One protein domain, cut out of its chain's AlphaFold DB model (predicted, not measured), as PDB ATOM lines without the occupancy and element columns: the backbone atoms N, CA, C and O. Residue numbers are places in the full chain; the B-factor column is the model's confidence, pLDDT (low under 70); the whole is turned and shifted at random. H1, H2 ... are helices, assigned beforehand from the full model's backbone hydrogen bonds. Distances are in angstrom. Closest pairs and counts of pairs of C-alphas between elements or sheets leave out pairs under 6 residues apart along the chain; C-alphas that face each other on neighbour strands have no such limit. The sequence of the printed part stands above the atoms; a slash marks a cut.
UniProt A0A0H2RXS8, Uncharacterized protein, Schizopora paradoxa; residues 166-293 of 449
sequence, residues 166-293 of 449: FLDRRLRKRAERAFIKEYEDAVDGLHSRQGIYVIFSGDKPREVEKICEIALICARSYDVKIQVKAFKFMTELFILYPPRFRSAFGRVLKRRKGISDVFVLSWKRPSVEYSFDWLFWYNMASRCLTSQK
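What this domain is: This is residues 166 to 293 of the 449 residues of an uncharacterized protein of Schizopora paradoxa (UniProt A0A0H2RXS8). A long helix, H1, sticks out as an arm with residues 166 to 178, and its later part joins a compact head of six further helices. In the head, H3 is the core: the later part of H1, H2, H4 and H5 pack round it, H7 crosses H4 on the side away from H3, and short H6 sits near H5 and H7. The printed part has 128 residues with seven named helices, H1 to H7 in order, and no named strand; its class is all helix, with mostly crossed packing, the touching helices being largely at steep or perpendicular angles. It is compact, with a radius of gyration of the C-alphas of 15.1 A and spans of 48 by 35 by 28 A, the arm included.

Where its parts are: H1, residues 166 to 191, runs 37.7 A from C-alpha 166 at (-36.295, -13.228, 15.420) to C-alpha 191 at (-35.659, -2.557, 51.618). H2 is residues 193 to 201, 13.2 A. H3 is residues 205 to 219, 21.0 A, and H4 is residues 224 to 240, 24.2 A. H5 is residues 242 to 255, 20.0 A, and H6 is residues 260 to 265, 8.7 A. H7, residues 276 to 289, is 20.1 A long and ends at C-alpha 289 at (-14.888, -1.338, 46.960).

How they stand to each other: H1 touches H3, the hub, with residues 183 to 190 alone; their closest C-alphas, of Ala 186 and Ile 214, are 4.9 A apart, and the lines are only just about perpendicular at 72 degrees. H2 and H3 form a helical hairpin at a steep tilt of 41 degrees, closest at the C-alphas of Phe 200 and Val 208, 5.6 A. H3 and H4 form another, at a shallow tilt of 33 degrees, only just short of steep, with the C-alphas of Ala 219 and Gln 227 closest at 4.5 A. H5 touches H3 about perpendicular at 76 degrees, the closest C-alphas being those of Glu 209 and Ala 248, 5.3 A. H7 touches H4 the same way at a steep tilt of 43 degrees, the C-alphas of Thr 235 and Ala 285 closest at 5.1 A. H6 is close to but not clearly touching H7; the closest C-alphas, of Val 264 and Ser 286, are 6.1 A apart. H1 and H7 are apart. In H1 and H3 to H7 every O i to N i+4 pair is within hydrogen-bond range; in H2, 3 of 5 are.

The domain as a whole: The C-alphas farthest apart, of Phe 166 and Leu 240, are 48.8 A apart. The printed part has no cut and no long link; H6 to H7, with 10 residues, is short. Mean pLDDT of the printed part is 93.4, and no printed residue is under 70.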
ATOM      1  N   PHE A 166     -35.170 -12.733  14.631       94.88
ATOM      2  CA  PHE A 166     -36.295 -13.228  15.420       94.88
ATOM      3  C   PHE A 166     -35.849 -13.926  16.711       94.88
ATOM      4  O   PHE A 166     -36.440 -13.706  17.775       94.88
ATOM      5  N   LEU A 167     -34.801 -14.750  16.629       96.50
ATOM      6  CA  LEU A 167     -34.210 -15.424  17.779       96.50
ATOM      7  C   LEU A 167     -33.572 -14.416  18.741       96.50
ATOM      8  O   LEU A 167     -33.869 -14.472  19.935       96.50
ATOM      9  N   ASP A 168     -32.804 -13.451  18.230       93.94
ATOM     10  CA  ASP A 168     -32.217 -12.369  19.027       93.94
ATOM     11  C   ASP A 168     -33.304 -11.573  19.758       93.94
ATOM     12  O   ASP A 168     -33.255 -11.411  20.975       93.94
ATOM     13  N   ARG A 169     -34.384 -11.187  19.066       93.38
ATOM     14  CA  ARG A 169     -35.508 -10.474  19.689       93.38
ATOM     15  C   ARG A 169     -36.187 -11.291  20.794       93.38
ATOM     16  O   ARG A 169     -36.570 -10.729  21.824       93.38
ATOM     17  N   ARG A 170     -36.356 -12.606  20.608       94.38
ATOM     18  CA  ARG A 170     -36.954 -13.493  21.626       94.38
ATOM     19  C   ARG A 170     -36.034 -13.700  22.826       94.38
ATOM     20  O   ARG A 170     -36.526 -13.657  23.955       94.38
ATOM     21  N   LEU A 171     -34.737 -13.914  22.601       94.12
ATOM     22  CA  LEU A 171     -33.751 -14.061  23.672       94.12
ATOM     23  C   LEU A 171     -33.602 -12.762  24.458       94.12
ATOM     24  O   LEU A 171     -33.704 -12.793  25.682       94.12
ATOM     25  N   ARG A 172     -33.499 -11.623  23.768       91.31
ATOM     26  CA  ARG A 172     -33.447 -10.292  24.380       91.31
ATOM     27  C   ARG A 172     -34.652 -10.039  25.281       91.31
ATOM     28  O   ARG A 172     -34.470  -9.695  26.439       91.31
ATOM     29  N   LYS A 173     -35.873 -10.316  24.806       92.38
ATOM     30  CA  LYS A 173     -37.099 -10.131  25.605       92.38
ATOM     31  C   LYS A 173     -37.159 -11.042  26.837       92.38
ATOM     32  O   LYS A 173     -37.718 -10.659  27.862       92.38
ATOM     33  N   ARG A 174     -36.638 -12.273  26.749       93.19
ATOM     34  CA  ARG A 174     -36.563 -13.185  27.905       93.19
ATOM     35  C   ARG A 174     -35.509 -12.725  28.910       93.19
ATOM     36  O   ARG A 174     -35.811 -12.706  30.097       93.19
ATOM     37  N   ALA A 175     -34.332 -12.330  28.434       92.50
ATOM     38  CA  ALA A 175     -33.261 -11.793  29.267       92.50
ATOM     39  C   ALA A 175     -33.696 -10.502  29.975       92.50
ATOM     40  O   ALA A 175     -33.487 -10.369  31.172       92.50
ATOM     41  N   GLU A 176     -34.385  -9.605  29.269       90.00
ATOM     42  CA  GLU A 176     -34.925  -8.362  29.824       90.00
ATOM     43  C   GLU A 176     -35.941  -8.627  30.943       90.00
ATOM     44  O   GLU A 176     -35.821  -8.063  32.022       90.00
ATOM     45  N   ARG A 177     -36.893  -9.551  30.745       92.25
ATOM     46  CA  ARG A 177     -37.851  -9.930  31.802       92.25
ATOM     47  C   ARG A 177     -37.180 -10.567  33.013       92.25
ATOM     48  O   ARG A 177     -37.586 -10.295  34.137       92.25
ATOM     49  N   ALA A 178     -36.196 -11.436  32.783       92.12
ATOM     50  CA  ALA A 178     -35.435 -12.053  33.864       92.12
ATOM     51  C   ALA A 178     -34.655 -10.996  34.660       92.12
ATOM     52  O   ALA A 178     -34.716 -11.007  35.883       92.12
ATOM     53  N   PHE A 179     -34.012 -10.053  33.968       88.75
ATOM     54  CA  PHE A 179     -33.288  -8.944  34.583       88.75
ATOM     55  C   PHE A 179     -34.212  -8.008  35.373       88.75
ATOM     56  O   PHE A 179     -33.877  -7.646  36.492       88.75
ATOM     57  N   ILE A 180     -35.381  -7.648  34.827       89.06
ATOM     58  CA  ILE A 180     -36.373  -6.815  35.531       89.06
ATOM     59  C   ILE A 180     -36.826  -7.503  36.819       89.06
ATOM     60  O   ILE A 180     -36.822  -6.873  37.868       89.06
ATOM     61  N   LYS A 181     -37.144  -8.800  36.760       94.12
ATOM     62  CA  LYS A 181     -37.559  -9.553  37.947       94.12
ATOM     63  C   LYS A 181     -36.442  -9.641  38.993       94.12
ATOM     64  O   LYS A 181     -36.685  -9.394  40.164       94.12
ATOM     65  N   GLU A 182     -35.221  -9.973  38.574       91.88
ATOM     66  CA  GLU A 182     -34.056 -10.014  39.471       91.88
ATOM     67  C   GLU A 182     -33.802  -8.646  40.121       91.88
ATOM     68  O   GLU A 182     -33.453  -8.564  41.295       91.88
ATOM     69  N   TYR A 183     -34.007  -7.570  39.363       92.38
ATOM     70  CA  TYR A 183     -33.900  -6.203  39.847       92.38
ATOM     71  C   TYR A 183     -34.996  -5.847  40.864       92.38
ATOM     72  O   TYR A 183     -34.676  -5.286  41.908       92.38
ATOM     73  N   GLU A 184     -36.258  -6.190  40.600       92.94
ATOM     74  CA  GLU A 184     -37.373  -6.005  41.542       92.94
ATOM     75  C   GLU A 184     -37.113  -6.764  42.852       92.94
ATOM     76  O   GLU A 184     -37.123  -6.156  43.923       92.94
ATOM     77  N   ASP A 185     -36.736  -8.045  42.760       92.56
ATOM     78  CA  ASP A 185     -36.369  -8.875  43.915       92.56
ATOM     79  C   ASP A 185     -35.186  -8.261  44.701       92.56
ATOM     80  O   ASP A 185     -35.139  -8.312  45.934       92.56
ATOM     81  N   ALA A 186     -34.211  -7.660  44.005       91.62
ATOM     82  CA  ALA A 186     -33.071  -6.980  44.617       91.62
ATOM     83  C   ALA A 186     -33.473  -5.675  45.328       91.62
ATOM     84  O   ALA A 186     -32.975  -5.392  46.421       91.62
ATOM     85  N   VAL A 187     -34.376  -4.887  44.744       91.50
ATOM     86  CA  VAL A 187     -34.900  -3.660  45.360       91.50
ATOM     87  C   VAL A 187     -35.693  -3.993  46.623       91.50
ATOM     88  O   VAL A 187     -35.454  -3.382  47.667       91.50
ATOM     89  N   ASP A 188     -36.556  -5.006  46.567       92.25
ATOM     90  CA  ASP A 188     -37.303  -5.494  47.729       92.25
ATOM     91  C   ASP A 188     -36.357  -6.025  48.815       92.25
ATOM     92  O   ASP A 188     -36.494  -5.699  49.999       92.25
ATOM     93  N   GLY A 189     -35.326  -6.771  48.407       89.38
ATOM     94  CA  GLY A 189     -34.260  -7.232  49.291       89.38
ATOM     95  C   GLY A 189     -33.546  -6.081  49.999       89.38
ATOM     96  O   GLY A 189     -33.395  -6.120  51.219       89.38
ATOM     97  N   LEU A 190     -33.169  -5.026  49.267       90.31
ATOM     98  CA  LEU A 190     -32.506  -3.834  49.808       90.31
ATOM     99  C   LEU A 190     -33.384  -3.086  50.828       90.31
ATOM    100  O   LEU A 190     -32.868  -2.472  51.764       90.31
ATOM    101  N   HIS A 191     -34.710  -3.151  50.680       91.00
ATOM    102  CA  HIS A 191     -35.659  -2.557  51.618       91.00
ATOM    103  C   HIS A 191     -35.799  -3.331  52.939       91.00
ATOM    104  O   HIS A 191     -36.115  -2.726  53.967       91.00
ATOM    105  N   SER A 192     -35.484  -4.628  52.960       89.19
ATOM    106  CA  SER A 192     -35.555  -5.494  54.148       89.19
ATOM    107  C   SER A 192     -34.325  -5.359  55.065       89.19
ATOM    108  O   SER A 192     -33.608  -6.314  55.368       89.19
ATOM    109  N   ARG A 193     -34.054  -4.134  55.525       81.00
ATOM    110  CA  ARG A 193     -32.792  -3.753  56.186       81.00
ATOM    111  C   ARG A 193     -32.448  -4.584  57.436       81.00
ATOM    112  O   ARG A 193     -31.282  -4.891  57.660       81.00
ATOM    113  N   GLN A 194     -33.441  -4.979  58.237       81.38
ATOM    114  CA  GLN A 194     -33.217  -5.733  59.483       81.38
ATOM    115  C   GLN A 194     -32.677  -7.150  59.247       81.38
ATOM    116  O   GLN A 194     -31.766  -7.576  59.953       81.38
ATOM    117  N   GLY A 195     -33.196  -7.871  58.247       86.12
ATOM    118  CA  GLY A 195     -32.763  -9.246  57.977       86.12
ATOM    119  C   GLY A 195     -31.316  -9.320  57.491       86.12
ATOM    120  O   GLY A 195     -30.593 -10.266  57.791       86.12
ATOM    121  N   ILE A 196     -30.864  -8.283  56.792       85.31
ATOM    122  CA  ILE A 196     -29.535  -8.238  56.190       85.31
ATOM    123  C   ILE A 196     -28.430  -8.217  57.249       85.31
ATOM    124  O   ILE A 196     -27.470  -8.977  57.129       85.31
ATOM    125  N   TYR A 197     -28.544  -7.385  58.287       86.94
ATOM    126  CA  TYR A 197     -27.492  -7.300  59.308       86.94
ATOM    127  C   TYR A 197     -27.335  -8.614  60.082       86.94
ATOM    128  O   TYR A 197     -26.218  -9.007  60.421       86.94
ATOM    129  N   VAL A 198     -28.441  -9.333  60.293       89.31
ATOM    130  CA  VAL A 198     -28.421 -10.675  60.889       89.31
ATOM    131  C   VAL A 198     -27.657 -11.645  59.988       89.31
ATOM    132  O   VAL A 198     -26.792 -12.376  60.467       89.31
ATOM    133  N   ILE A 199     -27.904 -11.609  58.676       90.06
ATOM    134  CA  ILE A 199     -27.199 -12.460  57.708       90.06
ATOM    135  C   ILE A 199     -25.701 -12.123  57.655       90.06
ATOM    136  O   ILE A 199     -24.876 -13.033  57.661       90.06
ATOM    137  N   PHE A 200     -25.331 -10.839  57.646       89.25
ATOM    138  CA  PHE A 200     -23.926 -10.403  57.639       89.25
ATOM    139  C   PHE A 200     -23.165 -10.771  58.921       89.25
ATOM    140  O   PHE A 200     -21.959 -11.036  58.880       89.25
ATOM    141  N   SER A 201     -23.876 -10.828  60.049       87.31
ATOM    142  CA  SER A 201     -23.334 -11.310  61.323       87.31
ATOM    143  C   SER A 201     -23.178 -12.833  61.355       87.31
ATOM    144  O   SER A 201     -22.329 -13.338  62.084       87.31
ATOM    145  N   GLY A 202     -23.943 -13.570  60.547       90.69
ATOM    146  CA  GLY A 202     -23.880 -15.028  60.475       90.69
ATOM    147  C   GLY A 202     -22.641 -15.580  59.756       90.69
ATOM    148  O   GLY A 202     -21.934 -14.874  59.039       90.69
ATOM    149  N   ASP A 203     -22.413 -16.886  59.896       93.12
ATOM    150  CA  ASP A 203     -21.225 -17.584  59.365       93.12
ATOM    151  C   ASP A 203     -21.431 -18.183  57.967       93.12
ATOM    152  O   ASP A 203     -20.732 -19.104  57.544       93.12
ATOM    153  N   LYS A 204     -22.421 -17.684  57.224       95.81
ATOM    154  CA  LYS A 204     -22.803 -18.231  55.920       95.81
ATOM    155  C   LYS A 204     -22.303 -17.338  54.781       95.81
ATOM    156  O   LYS A 204     -23.053 -16.493  54.290       95.81
ATOM    157  N   PRO A 205     -21.075 -17.550  54.264       95.19
ATOM    158  CA  PRO A 205     -20.466 -16.660  53.272       95.19
ATOM    159  C   PRO A 205     -21.282 -16.530  51.981       95.19
ATOM    160  O   PRO A 205     -21.263 -15.476  51.352       95.19
ATOM    161  N   ARG A 206     -22.037 -17.569  51.597       96.06
ATOM    162  CA  ARG A 206     -22.897 -17.545  50.403       96.06
ATOM    163  C   ARG A 206     -24.089 -16.597  50.541       96.06
ATOM    164  O   ARG A 206     -24.487 -15.987  49.554       96.06
ATOM    165  N   GLU A 207     -24.661 -16.473  51.738       95.31
ATOM    166  CA  GLU A 207     -25.778 -15.551  51.978       95.31
ATOM    167  C   GLU A 207     -25.281 -14.097  51.974       95.31
ATOM    168  O   GLU A 207     -25.907 -13.235  51.358       95.31
ATOM    169  N   VAL A 208     -24.097 -13.849  52.546       96.00
ATOM    170  CA  VAL A 208     -23.409 -12.546  52.486       96.00
ATOM    171  C   VAL A 208     -23.114 -12.141  51.039       96.00
ATOM    172  O   VAL A 208     -23.430 -11.028  50.628       96.00
ATOM    173  N   GLU A 209     -22.579 -13.057  50.226       96.62
ATOM    174  CA  GLU A 209     -22.329 -12.802  48.802       96.62
ATOM    175  C   GLU A 209     -23.604 -12.467  48.024       96.62
ATOM    176  O   GLU A 209     -23.578 -11.582  47.171       96.62
ATOM    177  N   LYS A 210     -24.729 -13.127  48.333       95.75
ATOM    178  CA  LYS A 210     -26.025 -12.825  47.709       95.75
ATOM    179  C   LYS A 210     -26.472 -11.391  48.008       95.75
ATOM    180  O   LYS A 210     -26.986 -10.711  47.126       95.75
ATOM    181  N   ILE A 211     -26.247 -10.905  49.227       95.25
ATOM    182  CA  ILE A 211     -26.547  -9.514  49.590       95.25
ATOM    183  C   ILE A 211     -25.626  -8.542  48.844       95.25
ATOM    184  O   ILE A 211     -26.097  -7.526  48.334       95.25
ATOM    185  N   CYS A 212     -24.330  -8.849  48.738       96.56
ATOM    186  CA  CYS A 212     -23.402  -8.050  47.935       96.56
ATOM    187  C   CYS A 212     -23.858  -7.975  46.468       96.56
ATOM    188  O   CYS A 212     -23.829  -6.905  45.864       96.56
ATOM    189  N   GLU A 213     -24.328  -9.088  45.892       95.94
ATOM    190  CA  GLU A 213     -24.886  -9.121  44.535       95.94
ATOM    191  C   GLU A 213     -26.122  -8.221  44.393       95.94
ATOM    192  O   GLU A 213     -26.181  -7.436  43.445       95.94
ATOM    193  N   ILE A 214     -27.055  -8.271  45.351       94.94
ATOM    194  CA  ILE A 214     -28.227  -7.383  45.409       94.94
ATOM    195  C   ILE A 214     -27.794  -5.910  45.425       94.94
ATOM    196  O   ILE A 214     -28.286  -5.107  44.631       94.94
ATOM    197  N   ALA A 215     -26.825  -5.556  46.274       96.19
ATOM    198  CA  ALA A 215     -26.318  -4.191  46.363       96.19
ATOM    199  C   ALA A 215     -25.697  -3.714  45.037       96.19
ATOM    200  O   ALA A 215     -25.992  -2.606  44.591       96.19
ATOM    201  N   LEU A 216     -24.905  -4.561  44.362       95.94
ATOM    202  CA  LEU A 216     -24.319  -4.248  43.050       95.94
ATOM    203  C   LEU A 216     -25.377  -4.076  41.952       95.94
ATOM    204  O   LEU A 216     -25.197  -3.252  41.054       95.94
ATOM    205  N   ILE A 217     -26.463  -4.853  41.992       94.56
ATOM    206  CA  ILE A 217     -27.581  -4.722  41.050       94.56
ATOM    207  C   ILE A 217     -28.284  -3.377  41.262       94.56
ATOM    208  O   ILE A 217     -28.455  -2.617  40.309       94.56
ATOM    209  N   CYS A 218     -28.606  -3.031  42.511       96.06
ATOM    210  CA  CYS A 218     -29.252  -1.762  42.850       96.06
ATOM    211  C   CYS A 218     -28.358  -0.541  42.567       96.06
ATOM    212  O   CYS A 218     -28.849   0.477  42.081       96.06
ATOM    213  N   ALA A 219     -27.043  -0.652  42.780       96.94
ATOM    214  CA  ALA A 219     -26.060   0.385  42.451       96.94
ATOM    215  C   ALA A 219     -26.019   0.727  40.948       96.94
ATOM    216  O   ALA A 219     -25.713   1.857  40.566       96.94
ATOM    217  N   ARG A 220     -26.391  -0.225  40.082       95.44
ATOM    218  CA  ARG A 220     -26.503  -0.043  38.624       95.44
ATOM    219  C   ARG A 220     -27.884   0.439  38.163       95.44
ATOM    220  O   ARG A 220     -28.118   0.504  36.957       95.44
ATOM    221  N   SER A 221     -28.800   0.745  39.083       95.00
ATOM    222  CA  SER A 221     -30.150   1.195  38.734       95.00
ATOM    223  C   SER A 221     -30.145   2.488  37.908       95.00
ATOM    224  O   SER A 221     -29.325   3.382  38.113       95.00
ATOM    225  N   TYR A 222     -31.129   2.619  37.015       94.31
ATOM    226  CA  TYR A 222     -31.429   3.880  36.336       94.31
ATOM    227  C   TYR A 222     -32.085   4.913  37.264       94.31
ATOM    228  O   TYR A 222     -32.028   6.110  36.965       94.31
ATOM    229  N   ASP A 223     -32.674   4.481  38.381       95.12
ATOM    230  CA  ASP A 223     -33.220   5.362  39.410       95.12
ATOM    231  C   ASP A 223     -32.108   5.798  40.372       95.12
ATOM    232  O   ASP A 223     -31.598   5.022  41.184       95.12
ATOM    233  N   VAL A 224     -31.774   7.087  40.303       95.50
ATOM    234  CA  VAL A 224     -30.767   7.750  41.141       95.50
ATOM    235  C   VAL A 224     -31.041   7.521  42.631       95.50
ATOM    236  O   VAL A 224     -30.103   7.305  43.394       95.50
ATOM    237  N   LYS A 225     -32.306   7.495  43.071       94.62
ATOM    238  CA  LYS A 225     -32.654   7.271  44.484       94.62
ATOM    239  C   LYS A 225     -32.310   5.856  44.936       94.62
ATOM    240  O   LYS A 225     -31.898   5.666  46.081       94.62
ATOM    241  N   ILE A 226     -32.478   4.869  44.057       95.44
ATOM    242  CA  ILE A 226     -32.129   3.474  44.346       95.44
ATOM    243  C   ILE A 226     -30.607   3.312  44.371       95.44
ATOM    244  O   ILE A 226     -30.099   2.660  45.281       95.44
ATOM    245  N   GLN A 227     -29.881   3.983  43.467       97.00
ATOM    246  CA  GLN A 227     -28.416   4.025  43.518       97.00
ATOM    247  C   GLN A 227     -27.917   4.590  44.855       97.00
ATOM    248  O   GLN A 227     -27.144   3.926  45.536       97.00
ATOM    249  N   VAL A 228     -28.423   5.755  45.291       95.69
ATOM    250  CA  VAL A 228     -28.033   6.349  46.585       95.69
ATOM    251  C   VAL A 228     -28.320   5.402  47.750       95.69
ATOM    252  O   VAL A 228     -27.479   5.253  48.636       95.69
ATOM    253  N   LYS A 229     -29.484   4.737  47.768       95.44
ATOM    254  CA  LYS A 229     -29.806   3.743  48.807       95.44
ATOM    255  C   LYS A 229     -28.816   2.580  48.800       95.44
ATOM    256  O   LYS A 229     -28.373   2.170  49.868       95.44
ATOM    257  N   ALA A 230     -28.450   2.077  47.623       96.81
ATOM    258  CA  ALA A 230     -27.467   1.010  47.491       96.81
ATOM    259  C   ALA A 230     -26.075   1.453  47.963       96.81
ATOM    260  O   ALA A 230     -25.407   0.701  48.666       96.81
ATOM    261  N   PHE A 231     -25.651   2.675  47.633       97.69
ATOM    262  CA  PHE A 231     -24.370   3.229  48.069       97.69
ATOM    263  C   PHE A 231     -24.300   3.391  49.587       97.69
ATOM    264  O   PHE A 231     -23.388   2.846  50.204       97.69
ATOM    265  N   LYS A 232     -25.314   4.030  50.193       95.69
ATOM    266  CA  LYS A 232     -25.479   4.123  51.656       95.69
ATOM    267  C   LYS A 232     -25.344   2.753  52.303       95.69
ATOM    268  O   LYS A 232     -24.555   2.556  53.220       95.69
ATOM    269  N   PHE A 233     -26.082   1.791  51.769       95.56
ATOM    270  CA  PHE A 233     -26.096   0.431  52.268       95.56
ATOM    271  C   PHE A 233     -24.729  -0.267  52.160       95.56
ATOM    272  O   PHE A 233     -24.301  -0.910  53.113       95.56
ATOM    273  N   MET A 234     -24.005  -0.112  51.048       97.25
ATOM    274  CA  MET A 234     -22.650  -0.659  50.904       97.25
ATOM    275  C   MET A 234     -21.667  -0.029  51.894       97.25
ATOM    276  O   MET A 234     -20.923  -0.755  52.549       97.25
ATOM    277  N   THR A 235     -21.698   1.295  52.050       96.69
ATOM    278  CA  THR A 235     -20.867   2.009  53.026       96.69
ATOM    279  C   THR A 235     -21.156   1.542  54.453       96.69
ATOM    280  O   THR A 235     -20.231   1.238  55.200       96.69
ATOM    281  N   GLU A 236     -22.428   1.396  54.824       94.75
ATOM    282  CA  GLU A 236     -22.818   0.884  56.142       94.75
ATOM    283  C   GLU A 236     -22.343  -0.548  56.389       94.75
ATOM    284  O   GLU A 236     -21.857  -0.848  57.478       94.75
ATOM    285  N   LEU A 237     -22.464  -1.439  55.399       95.06
ATOM    286  CA  LEU A 237     -21.956  -2.805  55.522       95.06
ATOM    287  C   LEU A 237     -20.433  -2.833  55.680       95.06
ATOM    288  O   LEU A 237     -19.926  -3.659  56.436       95.06
ATOM    289  N   PHE A 238     -19.713  -1.940  54.995       96.44
ATOM    290  CA  PHE A 238     -18.270  -1.796  55.167       96.44
ATOM    291  C   PHE A 238     -17.917  -1.314  56.574       96.44
ATOM    292  O   PHE A 238     -17.066  -1.922  57.206       96.44
ATOM    293  N   ILE A 239     -18.600  -0.291  57.097       94.75
ATOM    294  CA  ILE A 239     -18.373   0.211  58.463       94.75
ATOM    295  C   ILE A 239     -18.679  -0.871  59.506       94.75
ATOM    296  O   ILE A 239     -17.974  -1.010  60.505       94.75
ATOM    297  N   LEU A 240     -19.738  -1.652  59.284       93.25
ATOM    298  CA  LEU A 240     -20.162  -2.692  60.215       93.25
ATOM    299  C   LEU A 240     -19.269  -3.933  60.192       93.25
ATOM    300  O   LEU A 240     -19.000  -4.517  61.236       93.25
ATOM    301  N   TYR A 241     -18.819  -4.357  59.012       94.62
ATOM    302  CA  TYR A 241     -18.088  -5.611  58.855       94.62
ATOM    303  C   TYR A 241     -16.943  -5.486  57.835       94.62
ATOM    304  O   TYR A 241     -16.964  -6.216  56.836       94.62
ATOM    305  N   PRO A 242     -15.922  -4.629  58.046       94.94
ATOM    306  CA  PRO A 242     -14.945  -4.309  57.000       94.94
ATOM    307  C   PRO A 242     -14.256  -5.545  56.385       94.94
ATOM    308  O   PRO A 242     -14.295  -5.694  55.157       94.94
ATOM    309  N   PRO A 243     -13.726  -6.510  57.176       95.12
ATOM    310  CA  PRO A 243     -13.072  -7.696  56.616       95.12
ATOM    311  C   PRO A 243     -14.037  -8.597  55.832       95.12
ATOM    312  O   PRO A 243     -13.727  -9.065  54.732       95.12
ATOM    313  N   ARG A 244     -15.240  -8.835  56.378       95.12
ATOM    314  CA  ARG A 244     -16.253  -9.701  55.748       95.12
ATOM    315  C   ARG A 244     -16.797  -9.069  54.472       95.12
ATOM    316  O   ARG A 244     -16.917  -9.766  53.465       95.12
ATOM    317  N   PHE A 245     -17.065  -7.765  54.501       95.44
ATOM    318  CA  PHE A 245     -17.479  -6.973  53.349       95.44
ATOM    319  C   PHE A 245     -16.455  -7.090  52.215       95.44
ATOM    320  O   PHE A 245     -16.806  -7.538  51.123       95.44
ATOM    321  N   ARG A 246     -15.179  -6.780  52.493       95.50
ATOM    322  CA  ARG A 246     -14.081  -6.843  51.509       95.50
ATOM    323  C   ARG A 246     -13.961  -8.236  50.900       95.50
ATOM    324  O   ARG A 246     -13.917  -8.387  49.680       95.50
ATOM    325  N   SER A 247     -13.978  -9.264  51.746       95.94
ATOM    326  CA  SER A 247     -13.874 -10.658  51.316       95.94
ATOM    327  C   SER A 247     -15.059 -11.093  50.439       95.94
ATOM    328  O   SER A 247     -14.862 -11.708  49.389       95.94
ATOM    329  N   ALA A 248     -16.294 -10.755  50.824       96.94
ATOM    330  CA  ALA A 248     -17.498 -11.124  50.081       96.94
ATOM    331  C   ALA A 248     -17.588 -10.409  48.724       96.94
ATOM    332  O   ALA A 248     -17.749 -11.074  47.698       96.94
ATOM    333  N   PHE A 249     -17.404  -9.084  48.689       96.12
ATOM    334  CA  PHE A 249     -17.377  -8.332  47.432       96.12
ATOM    335  C   PHE A 249     -16.233  -8.780  46.525       96.12
ATOM    336  O   PHE A 249     -16.458  -8.989  45.333       96.12
ATOM    337  N   GLY A 250     -15.042  -9.036  47.075       95.69
ATOM    338  CA  GLY A 250     -13.917  -9.581  46.317       95.69
ATOM    339  C   GLY A 250     -14.263 -10.900  45.617       95.69
ATOM    340  O   GLY A 250     -13.971 -11.067  44.431       95.69
ATOM    341  N   ARG A 251     -14.964 -11.821  46.300       96.75
ATOM    342  CA  ARG A 251     -15.431 -13.079  45.688       96.75
ATOM    343  C   ARG A 251     -16.491 -12.847  44.611       96.75
ATOM    344  O   ARG A 251     -16.391 -13.450  43.542       96.75
ATOM    345  N   VAL A 252     -17.469 -11.971  44.850       96.31
ATOM    346  CA  VAL A 252     -18.519 -11.641  43.868       96.31
ATOM    347  C   VAL A 252     -17.923 -11.015  42.603       96.31
ATOM    348  O   VAL A 252     -18.220 -11.462  41.493       96.31
ATOM    349  N   LEU A 253     -17.039 -10.025  42.752       94.38
ATOM    350  CA  LEU A 253     -16.391  -9.338  41.632       94.38
ATOM    351  C   LEU A 253     -15.486 -10.290  40.838       94.38
ATOM    352  O   LEU A 253     -15.568 -10.335  39.608       94.38
ATOM    353  N   LYS A 254     -14.723 -11.147  41.533       95.06
ATOM    354  CA  LYS A 254     -13.907 -12.198  40.903       95.06
ATOM    355  C   LYS A 254     -14.762 -13.186  40.103       95.06
ATOM    356  O   LYS A 254     -14.403 -13.510  38.972       95.06
ATOM    357  N   ARG A 255     -15.910 -13.633  40.635       96.06
ATOM    358  CA  ARG A 255     -16.850 -14.523  39.915       96.06
ATOM    359  C   ARG A 255     -17.398 -13.875  38.643       96.06
ATOM    360  O   ARG A 255     -17.539 -14.555  37.630       96.06
ATOM    361  N   ARG A 256     -17.658 -12.564  38.671       92.88
ATOM    362  CA  ARG A 256     -18.136 -11.795  37.508       92.88
ATOM    363  C   ARG A 256     -17.033 -11.431  36.506       92.88
ATOM    364  O   ARG A 256     -17.348 -10.834  35.482       92.88
ATOM    365  N   LYS A 257     -15.771 -11.802  36.772       93.06
ATOM    366  CA  LYS A 257     -14.592 -11.496  35.938       93.06
ATOM    367  C   LYS A 257     -14.418 -10.005  35.624       93.06
ATOM    368  O   LYS A 257     -13.841  -9.669  34.595       93.06
ATOM    369  N   GLY A 258     -14.930  -9.111  36.468       83.38
ATOM    370  CA  GLY A 258     -14.767  -7.677  36.247       83.38
ATOM    371  C   GLY A 258     -13.792  -7.059  37.235       83.38
ATOM    372  O   GLY A 258     -13.669  -7.499  38.378       83.38
ATOM    373  N   ILE A 259     -13.099  -6.033  36.756       87.06
ATOM    374  CA  ILE A 259     -12.226  -5.176  37.554       87.06
ATOM    375  C   ILE A 259     -13.132  -4.267  38.393       87.06
ATOM    376  O   ILE A 259     -14.086  -3.704  37.851       87.06
ATOM    377  N   SER A 260     -12.866  -4.149  39.698       87.25
ATOM    378  CA  SER A 260     -13.719  -3.383  40.625       87.25
ATOM    379  C   SER A 260     -13.947  -1.953  40.130       87.25
ATOM    380  O   SER A 260     -15.086  -1.509  39.996       87.25
ATOM    381  N   ASP A 261     -12.866  -1.295  39.715       88.75
ATOM    382  CA  ASP A 261     -12.877   0.087  39.239       88.75
ATOM    383  C   ASP A 261     -13.784   0.250  38.004       88.75
ATOM    384  O   ASP A 261     -14.578   1.183  37.925       88.75
ATOM    385  N   VAL A 262     -13.778  -0.719  37.081       89.44
ATOM    386  CA  VAL A 262     -14.663  -0.710  35.900       89.44
ATOM    387  C   VAL A 262     -16.133  -0.841  36.307       89.44
ATOM    388  O   VAL A 262     -17.003  -0.188  35.726       89.44
ATOM    389  N   PHE A 263     -16.432  -1.662  37.318       89.81
ATOM    390  CA  PHE A 263     -17.792  -1.784  37.841       89.81
ATOM    391  C   PHE A 263     -18.275  -0.484  38.480       89.81
ATOM    392  O   PHE A 263     -19.387  -0.050  38.177       89.81
ATOM    393  N   VAL A 264     -17.456   0.141  39.320       93.75
ATOM    394  CA  VAL A 264     -17.808   1.384  40.014       93.75
ATOM    395  C   VAL A 264     -17.974   2.544  39.028       93.75
ATOM    396  O   VAL A 264     -18.944   3.299  39.115       93.75
ATOM    397  N   LEU A 265     -17.098   2.654  38.024       91.69
ATOM    398  CA  LEU A 265     -17.226   3.656  36.960       91.69
ATOM    399  C   LEU A 265     -18.521   3.483  36.154       91.69
ATOM    400  O   LEU A 265     -19.126   4.470  35.745       91.69
ATOM    401  N   SER A 266     -19.007   2.246  35.989       93.06
ATOM    402  CA  SER A 266     -20.247   1.969  35.246       93.06
ATOM    403  C   SER A 266     -21.530   2.486  35.914       93.06
ATOM    404  O   SER A 266     -22.583   2.509  35.276       93.06
ATOM    405  N   TRP A 267     -21.485   2.878  37.192       95.94
ATOM    406  CA  TRP A 267     -22.648   3.429  37.904       95.94
ATOM    407  C   TRP A 267     -22.945   4.875  37.523       95.94
ATOM    408  O   TRP A 267     -24.094   5.326  37.620       95.94
ATOM    409  N   LYS A 268     -21.906   5.587  37.085       94.88
ATOM    410  CA  LYS A 268     -21.978   6.962  36.619       94.88
ATOM    411  C   LYS A 268     -22.278   6.958  35.125       94.88
ATOM    412  O   LYS A 268     -21.566   6.357  34.327       94.88
ATOM    413  N   ARG A 269     -23.366   7.613  34.741       93.38
ATOM    414  CA  ARG A 269     -23.822   7.704  33.357       93.38
ATOM    415  C   ARG A 269     -23.364   9.028  32.759       93.38
ATOM    416  O   ARG A 269     -23.512  10.061  33.415       93.38
ATOM    417  N   PRO A 270     -22.862   9.024  31.514       90.75
ATOM    418  CA  PRO A 270     -22.594  10.270  30.821       90.75
ATOM    419  C   PRO A 270     -23.906  11.047  30.658       90.75
ATOM    420  O   PRO A 270     -24.958  10.456  30.408       90.75
ATOM    421  N   SER A 271     -23.837  12.373  30.760       90.19
ATOM    422  CA  SER A 271     -24.978  13.295  30.591       90.19
ATOM    423  C   SER A 271     -26.039  13.277  31.699       90.19
ATOM    424  O   SER A 271     -27.084  13.904  31.540       90.19
ATOM    425  N   VAL A 272     -25.809  12.574  32.813       93.44
ATOM    426  CA  VAL A 272     -26.671  12.676  33.998       93.44
ATOM    427  C   VAL A 272     -26.023  13.635  34.988       93.44
ATOM    428  O   VAL A 272     -24.914  13.391  35.455       93.44
ATOM    429  N   GLU A 273     -26.724  14.716  35.321       93.62
ATOM    430  CA  GLU A 273     -26.338  15.576  36.436       93.62
ATOM    431  C   GLU A 273     -26.717  14.896  37.751       93.62
ATOM    432  O   GLU A 273     -27.883  14.584  38.011       93.62
ATOM    433  N   TYR A 274     -25.711  14.636  38.577       94.06
ATOM    434  CA  TYR A 274     -25.892  13.982  39.861       94.06
ATOM    435  C   TYR A 274     -26.009  15.009  40.981       94.06
ATOM    436  O   TYR A 274     -25.314  16.023  41.001       94.06
ATOM    437  N   SER A 275     -26.895  14.731  41.938       92.50
ATOM    438  CA  SER A 275     -26.994  15.546  43.142       92.50
ATOM    439  C   SER A 275     -25.755  15.370  44.019       92.50
ATOM    440  O   SER A 275     -25.065  14.350  43.967       92.50
ATOM    441  N   PHE A 276     -25.518  16.345  44.893       89.94
ATOM    442  CA  PHE A 276     -24.443  16.276  45.877       89.94
ATOM    443  C   PHE A 276     -24.543  15.036  46.785       89.94
ATOM    444  O   PHE A 276     -23.539  14.365  47.007       89.94
ATOM    445  N   ASP A 277     -25.752  14.679  47.250       91.19
ATOM    446  CA  ASP A 277     -25.972  13.456  48.047       91.19
ATOM    447  C   ASP A 277     -25.555  12.212  47.249       91.19
ATOM    448  O   ASP A 277     -24.874  11.339  47.777       91.19
ATOM    449  N   TRP A 278     -25.888  12.145  45.954       95.06
ATOM    450  CA  TRP A 278     -25.475  11.016  45.123       95.06
ATOM    451  C   TRP A 278     -23.955  10.913  45.005       95.06
ATOM    452  O   TRP A 278     -23.420   9.833  45.234       95.06
ATOM    453  N   LEU A 279     -23.268  12.019  44.693       94.00
ATOM    454  CA  LEU A 279     -21.808  12.039  44.526       94.00
ATOM    455  C   LEU A 279     -21.082  11.678  45.825       94.00
ATOM    456  O   LEU A 279     -20.131  10.902  45.800       94.00
ATOM    457  N   PHE A 280     -21.577  12.171  46.961       93.00
ATOM    458  CA  PHE A 280     -21.045  11.811  48.269       93.00
ATOM    459  C   PHE A 280     -21.113  10.302  48.516       93.00
ATOM    460  O   PHE A 280     -20.084   9.666  48.730       93.00
ATOM    461  N   TRP A 281     -22.306   9.704  48.442       95.81
ATOM    462  CA  TRP A 281     -22.443   8.272  48.716       95.81
ATOM    463  C   TRP A 281     -21.757   7.407  47.663       95.81
ATOM    464  O   TRP A 281     -21.212   6.360  48.006       95.81
ATOM    465  N   TYR A 282     -21.729   7.856  46.407       96.81
ATOM    466  CA  TYR A 282     -20.954   7.221  45.349       96.81
ATOM    467  C   TYR A 282     -19.467   7.143  45.710       96.81
ATOM    468  O   TYR A 282     -18.904   6.052  45.668       96.81
ATOM    469  N   ASN A 283     -18.849   8.253  46.127       95.31
ATOM    470  CA  ASN A 283     -17.431   8.288  46.502       95.31
ATOM    471  C   ASN A 283     -17.142   7.394  47.713       95.31
ATOM    472  O   ASN A 283     -16.197   6.605  47.686       95.31
ATOM    473  N   MET A 284     -18.003   7.442  48.733       95.88
ATOM    474  CA  MET A 284     -17.890   6.594  49.922       95.88
ATOM    475  C   MET A 284     -17.952   5.106  49.549       95.88
ATOM    476  O   MET A 284     -17.071   4.330  49.913       95.88
ATOM    477  N   ALA A 285     -18.965   4.694  48.780       97.38
ATOM    478  CA  ALA A 285     -19.134   3.303  48.363       97.38
ATOM    479  C   ALA A 285     -18.028   2.836  47.402       97.38
ATOM    480  O   ALA A 285     -17.552   1.707  47.517       97.38
ATOM    481  N   SER A 286     -17.599   3.707  46.483       96.62
ATOM    482  CA  SER A 286     -16.460   3.488  45.586       96.62
ATOM    483  C   SER A 286     -15.195   3.171  46.380       96.62
ATOM    484  O   SER A 286     -14.561   2.136  46.160       96.62
ATOM    485  N   ARG A 287     -14.879   4.004  47.380       95.88
ATOM    486  CA  ARG A 287     -13.710   3.827  48.244       95.88
ATOM    487  C   ARG A 287     -13.759   2.508  49.016       95.88
ATOM    488  O   ARG A 287     -12.748   1.820  49.081       95.88
ATOM    489  N   CYS A 288     -14.926   2.089  49.512       96.50
ATOM    490  CA  CYS A 288     -15.085   0.790  50.182       96.50
ATOM    491  C   CYS A 288     -14.801  -0.416  49.263       96.50
ATOM    492  O   CYS A 288     -14.441  -1.496  49.742       96.50
ATOM    493  N   LEU A 289     -14.991  -0.261  47.948       95.44
ATOM    494  CA  LEU A 289     -14.888  -1.338  46.960       95.44
ATOM    495  C   LEU A 289     -13.598  -1.320  46.144       95.44
ATOM    496  O   LEU A 289     -13.359  -2.270  45.393       95.44
ATOM    497  N   THR A 290     -12.772  -0.282  46.274       92.62
ATOM    498  CA  THR A 290     -11.527  -0.173  45.509       92.62
ATOM    499  C   THR A 290     -10.654  -1.410  45.710       92.62
ATOM    500  O   THR A 290     -10.433  -1.879  46.831       92.62
ATOM    501  N   SER A 291     -10.165  -1.981  44.610       89.56
ATOM    502  CA  SER A 291      -9.183  -3.068  44.679       89.56
ATOM    503  C   SER A 291      -7.772  -2.562  44.974       89.56
ATOM    504  O   SER A 291      -6.898  -3.362  45.300       89.56
ATOM    505  N   GLN A 292      -7.545  -1.255  44.845       92.12
ATOM    506  CA  GLN A 292      -6.247  -0.647  45.089       92.12
ATOM    507  C   GLN A 292      -5.928  -0.667  46.587       92.12
ATOM    508  O   GLN A 292      -6.820  -0.582  47.435       92.12
ATOM    509  N   LYS A 293      -4.642  -0.808  46.919       94.62
ATOM    510  CA  LYS A 293      -4.183  -0.762  48.307       94.62
ATOM    511  C   LYS A 293      -4.344   0.673  48.812       94.62
ATOM    512  O   LYS A 293      -3.631   1.561  48.361       94.62
TER     513      LYS A 293